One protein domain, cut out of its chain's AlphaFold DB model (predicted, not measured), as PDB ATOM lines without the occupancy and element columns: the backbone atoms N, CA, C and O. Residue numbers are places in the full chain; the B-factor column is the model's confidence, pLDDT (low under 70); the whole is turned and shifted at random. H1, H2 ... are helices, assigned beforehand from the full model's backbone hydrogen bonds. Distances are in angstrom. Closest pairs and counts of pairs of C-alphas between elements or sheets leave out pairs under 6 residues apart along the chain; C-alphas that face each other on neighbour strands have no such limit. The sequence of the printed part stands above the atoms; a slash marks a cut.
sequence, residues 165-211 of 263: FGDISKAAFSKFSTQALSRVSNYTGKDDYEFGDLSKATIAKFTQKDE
ATOM      1  N   PHE A 165     231.393 159.437 221.656       86.81
ATOM      2  CA  PHE A 165     230.086 160.060 221.472       86.81
ATOM      3  C   PHE A 165     229.906 161.200 222.488       86.81
ATOM      4  O   PHE A 165     229.948 160.982 223.697       86.81
ATOM      5  N   GLY A 166     229.725 162.421 221.981       91.00
ATOM      6  CA  GLY A 166     229.612 163.641 222.785       91.00
ATOM      7  C   GLY A 166     230.821 164.580 222.720       91.00
ATOM      8  O   GLY A 166     230.673 165.745 223.091       91.00
ATOM      9  N   ASP A 167     231.972 164.155 222.189       91.75
ATOM     10  CA  ASP A 167     233.155 165.024 222.076       91.75
ATOM     11  C   ASP A 167     232.917 166.203 221.132       91.75
ATOM     12  O   ASP A 167     233.286 167.331 221.448       91.75
ATOM     13  N   ILE A 168     232.202 165.983 220.022       89.38
ATOM     14  CA  ILE A 168     231.789 167.067 219.117       89.38
ATOM     15  C   ILE A 168     230.900 168.071 219.856       89.38
ATOM     16  O   ILE A 168     231.090 169.274 219.709       89.38
ATOM     17  N   SER A 169     229.952 167.606 220.675       88.00
ATOM     18  CA  SER A 169     229.079 168.496 221.447       88.00
ATOM     19  C   SER A 169     229.861 169.301 222.482       88.00
ATOM     20  O   SER A 169     229.630 170.500 222.607       88.00
ATOM     21  N   LYS A 170     230.810 168.674 223.187       92.50
ATOM     22  CA  LYS A 170     231.678 169.354 224.160       92.50
ATOM     23  C   LYS A 170     232.595 170.376 223.488       92.50
ATOM     24  O   LYS A 170     232.658 171.509 223.952       92.50
ATOM     25  N   ALA A 171     233.242 170.006 222.382       91.06
ATOM     26  CA  ALA A 171     234.116 170.890 221.613       91.06
ATOM     27  C   ALA A 171     233.344 172.047 220.961       91.06
ATOM     28  O   ALA A 171     233.799 173.188 220.959       91.06
ATOM     29  N   ALA A 172     232.142 171.783 220.442       89.75
ATOM     30  CA  ALA A 172     231.268 172.829 219.925       89.75
ATOM     31  C   ALA A 172     230.822 173.773 221.044       89.75
ATOM     32  O   ALA A 172     230.839 174.985 220.852       89.75
ATOM     33  N   PHE A 173     230.469 173.240 222.215       89.88
ATOM     34  CA  PHE A 173     230.078 174.053 223.362       89.88
ATOM     35  C   PHE A 173     231.241 174.896 223.895       89.88
ATOM     36  O   PHE A 173     231.027 176.068 224.178       89.88
ATOM     37  N   SER A 174     232.462 174.359 223.973       90.31
ATOM     38  CA  SER A 174     233.641 175.111 224.430       90.31
ATOM     39  C   SER A 174     234.076 176.191 223.436       90.31
ATOM     40  O   SER A 174     234.383 177.317 223.825       90.31
ATOM     41  N   LYS A 175     234.049 175.898 222.129       91.50
ATOM     42  CA  LYS A 175     234.305 176.898 221.080       91.50
ATOM     43  C   LYS A 175     233.215 177.966 221.053       91.50
ATOM     44  O   LYS A 175     233.512 179.147 220.912       91.50
ATOM     45  N   PHE A 176     231.955 177.576 221.227       90.69
ATOM     46  CA  PHE A 176     230.853 178.529 221.291       90.69
ATOM     47  C   PHE A 176     230.917 179.384 222.557       90.69
ATOM     48  O   PHE A 176     230.710 180.586 222.464       90.69
ATOM     49  N   SER A 177     231.229 178.808 223.720       88.44
ATOM     50  CA  SER A 177     231.330 179.563 224.969       88.44
ATOM     51  C   SER A 177     232.484 180.558 224.920       88.44
ATOM     52  O   SER A 177     232.280 181.719 225.242       88.44
ATOM     53  N   THR A 178     233.659 180.165 224.425       90.19
ATOM     54  CA  THR A 178     234.809 181.074 224.247       90.19
ATOM     55  C   THR A 178     234.531 182.178 223.224       90.19
ATOM     56  O   THR A 178     234.840 183.347 223.466       90.19
ATOM     57  N   GLN A 179     233.881 181.864 222.100       91.94
ATOM     58  CA  GLN A 179     233.453 182.875 221.126       91.94
ATOM     59  C   GLN A 179     232.355 183.795 221.668       91.94
ATOM     60  O   GLN A 179     232.358 184.991 221.391       91.94
ATOM     61  N   ALA A 180     231.406 183.260 222.433       86.69
ATOM     62  CA  ALA A 180     230.363 184.051 223.068       86.69
ATOM     63  C   ALA A 180     230.969 184.987 224.117       86.69
ATOM     64  O   ALA A 180     230.682 186.177 224.080       86.69
ATOM     65  N   LEU A 181     231.855 184.483 224.979       88.44
ATOM     66  CA  LEU A 181     232.552 185.274 225.992       88.44
ATOM     67  C   LEU A 181     233.405 186.370 225.355       88.44
ATOM     68  O   LEU A 181     233.242 187.523 225.722       88.44
ATOM     69  N   SER A 182     234.217 186.054 224.342       89.94
ATOM     70  CA  SER A 182     235.019 187.068 223.634       89.94
ATOM     71  C   SER A 182     234.169 188.109 222.905       89.94
ATOM     72  O   SER A 182     234.540 189.275 222.820       89.94
ATOM     73  N   ARG A 183     233.005 187.738 222.364       90.19
ATOM     74  CA  ARG A 183     232.077 188.717 221.776       90.19
ATOM     75  C   ARG A 183     231.405 189.576 222.833       90.19
ATOM     76  O   ARG A 183     231.204 190.760 222.589       90.19
ATOM     77  N   VAL A 184     231.046 188.987 223.970       88.00
ATOM     78  CA  VAL A 184     230.450 189.713 225.091       88.00
ATOM     79  C   VAL A 184     231.473 190.679 225.679       88.00
ATOM     80  O   VAL A 184     231.135 191.849 225.784       88.00
ATOM     81  N   SER A 185     232.713 190.253 225.933       89.81
ATOM     82  CA  SER A 185     233.781 191.121 226.445       89.81
ATOM     83  C   SER A 185     234.115 192.254 225.474       89.81
ATOM     84  O   SER A 185     234.142 193.413 225.868       89.81
ATOM     85  N   ASN A 186     234.234 191.967 224.172       92.25
ATOM     86  CA  ASN A 186     234.411 193.005 223.148       92.25
ATOM     87  C   ASN A 186     233.212 193.965 223.060       92.25
ATOM     88  O   ASN A 186     233.359 195.126 222.681       92.25
ATOM     89  N   TYR A 187     232.001 193.494 223.366       90.44
ATOM     90  CA  TYR A 187     230.811 194.335 223.341       90.44
ATOM     91  C   TYR A 187     230.700 195.222 224.584       90.44
ATOM     92  O   TYR A 187     230.306 196.382 224.438       90.44
ATOM     93  N   THR A 188     231.018 194.686 225.765       90.19
ATOM     94  CA  THR A 188     230.947 195.381 227.059       90.19
ATOM     95  C   THR A 188     232.186 196.222 227.353       90.19
ATOM     96  O   THR A 188     232.085 197.161 228.135       90.19
ATOM     97  N   GLY A 189     233.329 195.916 226.733       91.69
ATOM     98  CA  GLY A 189     234.621 196.539 227.030       91.69
ATOM     99  C   GLY A 189     235.221 196.102 228.370       91.69
ATOM    100  O   GLY A 189     236.085 196.797 228.893       91.69
ATOM    101  N   LYS A 190     234.744 194.991 228.945       89.38
ATOM    102  CA  LYS A 190     235.208 194.443 230.229       89.38
ATOM    103  C   LYS A 190     235.645 192.993 230.056       89.38
ATOM    104  O   LYS A 190     234.953 192.233 229.377       89.38
ATOM    105  N   ASP A 191     236.744 192.619 230.705       89.56
ATOM    106  CA  ASP A 191     237.266 191.247 230.680       89.56
ATOM    107  C   ASP A 191     236.419 190.288 231.531       89.56
ATOM    108  O   ASP A 191     236.169 189.154 231.117       89.56
ATOM    109  N   ASP A 192     235.885 190.773 232.656       88.62
ATOM    110  CA  ASP A 192     234.992 190.019 233.535       88.62
ATOM    111  C   ASP A 192     233.524 190.390 233.288       88.62
ATOM    112  O   ASP A 192     233.135 191.560 233.328       88.62
ATOM    113  N   TYR A 193     232.694 189.379 233.011       87.56
ATOM    114  CA  TYR A 193     231.265 189.559 232.753       87.56
ATOM    115  C   TYR A 193     230.440 189.475 234.039       87.56
ATOM    116  O   TYR A 193     230.359 188.412 234.660       87.56
ATOM    117  N   GLU A 194     229.711 190.544 234.356       88.88
ATOM    118  CA  GLU A 194     228.671 190.530 235.383       88.88
ATOM    119  C   GLU A 194     227.263 190.501 234.767       88.88
ATOM    120  O   GLU A 194     226.973 191.124 233.737       88.88
ATOM    121  N   PHE A 195     226.335 189.781 235.410       81.00
ATOM    122  CA  PHE A 195     224.940 189.752 234.972       81.00
ATOM    123  C   PHE A 195     224.336 191.162 235.045       81.00
ATOM    124  O   PHE A 195     224.101 191.700 236.123       81.00
ATOM    125  N   GLY A 196     224.072 191.751 233.878       86.25
ATOM    126  CA  GLY A 196     223.586 193.127 233.742       86.25
ATOM    127  C   GLY A 196     224.504 194.028 232.915       86.25
ATOM    128  O   GLY A 196     224.023 195.031 232.388       86.25
ATOM    129  N   ASP A 197     225.768 193.650 232.699       87.19
ATOM    130  CA  ASP A 197     226.698 194.430 231.871       87.19
ATOM    131  C   ASP A 197     226.258 194.511 230.410       87.19
ATOM    132  O   ASP A 197     226.370 195.565 229.792       87.19
ATOM    133  N   LEU A 198     225.674 193.439 229.862       84.88
ATOM    134  CA  LEU A 198     225.079 193.469 228.522       84.88
ATOM    135  C   LEU A 198     223.974 194.526 228.419       84.88
ATOM    136  O   LEU A 198     223.931 195.276 227.443       84.88
ATOM    137  N   SER A 199     223.106 194.614 229.428       83.25
ATOM    138  CA  SER A 199     222.033 195.610 229.469       83.25
ATOM    139  C   SER A 199     222.605 197.021 229.584       83.25
ATOM    140  O   SER A 199     222.214 197.889 228.809       83.25
ATOM    141  N   LYS A 200     223.579 197.239 230.479       86.25
ATOM    142  CA  LYS A 200     224.258 198.535 230.641       86.25
ATOM    143  C   LYS A 200     224.978 198.965 229.362       86.25
ATOM    144  O   LYS A 200     224.756 200.077 228.900       86.25
ATOM    145  N   ALA A 201     225.752 198.079 228.735       87.38
ATOM    146  CA  ALA A 201     226.474 198.361 227.492       87.38
ATOM    147  C   ALA A 201     225.526 198.633 226.314       87.38
ATOM    148  O   ALA A 201     225.779 199.525 225.506       87.38
ATOM    149  N   THR A 202     224.415 197.895 226.222       86.44
ATOM    150  CA  THR A 202     223.394 198.133 225.188       86.44
ATOM    151  C   THR A 202     222.735 199.494 225.378       86.44
ATOM    152  O   THR A 202     222.556 200.229 224.408       86.44
ATOM    153  N   ILE A 203     222.404 199.846 226.623       84.12
ATOM    154  CA  ILE A 203     221.820 201.144 226.965       84.12
ATOM    155  C   ILE A 203     222.814 202.267 226.664       84.12
ATOM    156  O   ILE A 203     222.454 203.171 225.921       84.12
ATOM    157  N   ALA A 204     224.062 202.168 227.130       86.06
ATOM    158  CA  ALA A 204     225.106 203.167 226.896       86.06
ATOM    159  C   ALA A 204     225.360 203.402 225.396       86.06
ATOM    160  O   ALA A 204     225.397 204.541 224.937       86.06
ATOM    161  N   LYS A 205     225.430 202.335 224.583       86.69
ATOM    162  CA  LYS A 205     225.544 202.459 223.116       86.69
ATOM    163  C   LYS A 205     224.302 203.072 222.469       86.69
ATOM    164  O   LYS A 205     224.408 203.709 221.424       86.69
ATOM    165  N   PHE A 206     223.122 202.862 223.049       83.75
ATOM    166  CA  PHE A 206     221.878 203.408 222.518       83.75
ATOM    167  C   PHE A 206     221.697 204.893 222.851       83.75
ATOM    168  O   PHE A 206     221.212 205.632 221.987       83.75
ATOM    169  N   THR A 207     222.073 205.305 224.066       83.56
ATOM    170  CA  THR A 207     221.952 206.677 224.583       83.56
ATOM    171  C   THR A 207     223.165 207.550 224.274       83.56
ATOM    172  O   THR A 207     223.026 208.766 224.320       83.56
ATOM    173  N   GLN A 208     224.320 206.957 223.940       87.31
ATOM    174  CA  GLN A 208     225.615 207.644 223.793       87.31
ATOM    175  C   GLN A 208     226.022 208.439 225.047       87.31
ATOM    176  O   GLN A 208     226.727 209.441 224.949       87.31
ATOM    177  N   LYS A 209     225.562 208.004 226.225       82.88
ATOM    178  CA  LYS A 209     225.902 208.594 227.522       82.88
ATOM    179  C   LYS A 209     226.512 207.535 228.430       82.88
ATOM    180  O   LYS A 209     226.030 206.400 228.446       82.88
ATOM    181  N   ASP A 210     227.517 207.937 229.200       82.56
ATOM    182  CA  ASP A 210     228.216 207.062 230.147       82.56
ATOM    183  C   ASP A 210     227.366 206.753 231.391       82.56
ATOM    184  O   ASP A 210     227.458 205.663 231.957       82.56
ATOM    185  N   GLU A 211     226.471 207.670 231.772       82.69
ATOM    186  CA  GLU A 211     225.552 207.522 232.901       82.69
ATOM    187  C   GLU A 211     224.101 207.400 232.418       82.69
ATOM    188  O   GLU A 211     223.614 208.198 231.613       82.69
TER     189      GLU A 211
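This is residues 165 to 211 of the 263 residues of the protein "Hypothetical protein" of Polarella glacialis (UniProt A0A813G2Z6). A long straight helix, H1, makes most of an arm that sticks out, residues 165 to 180, of which 167 to 180 belong to H1, and near its far end H1 meets a shorter helix, H2, which carries on beyond it in roughly the same direction at a slant. Between the two helices the chain swings out in a loop, residues 189 to 196, and the whole has the outline of a rod, with the free arm at one end and a small body at the other. The printed part has 47 residues, with two named helices, H1 then H2, and no named strand; the class is all helix. It is only just loose, close to extended, with a radius of gyration of the C-alphas of 14.2 A, and it spans 49 by 17 by 15 A.

H1 holds residues 167 to 188 and is 30.8 A long from first to last C-alpha, from C-alpha 167 at (233.155, 165.024, 222.076) to C-alpha 188 at (230.947, 195.381, 227.059). H2 holds residues 197 to 207 and is 15.0 A long; its C-alpha 207 is at (221.952, 206.677, 224.583).

H1 touches H2 with residues 184 to 188 alone, and the closest C-alphas, those of Thr 188 and Ala 201, are 5.4 A apart. Their lines stand at a steep tilt of 42 degrees, and they run the same way. The link between them, 8 residues, is short. In H1 and H2 every O i to N i+4 pair is within hydrogen-bond range.

The two C-alphas farthest apart, those of Phe 165 and Lys 209, are 49.1 A apart. Without residues 165 to 180, which stand free, the body of 31 residues spans 24 by 15 by 10 A. The printed part has no cut and no long link. The mean pLDDT of the printed part is 88.0, and no printed residue is under 70.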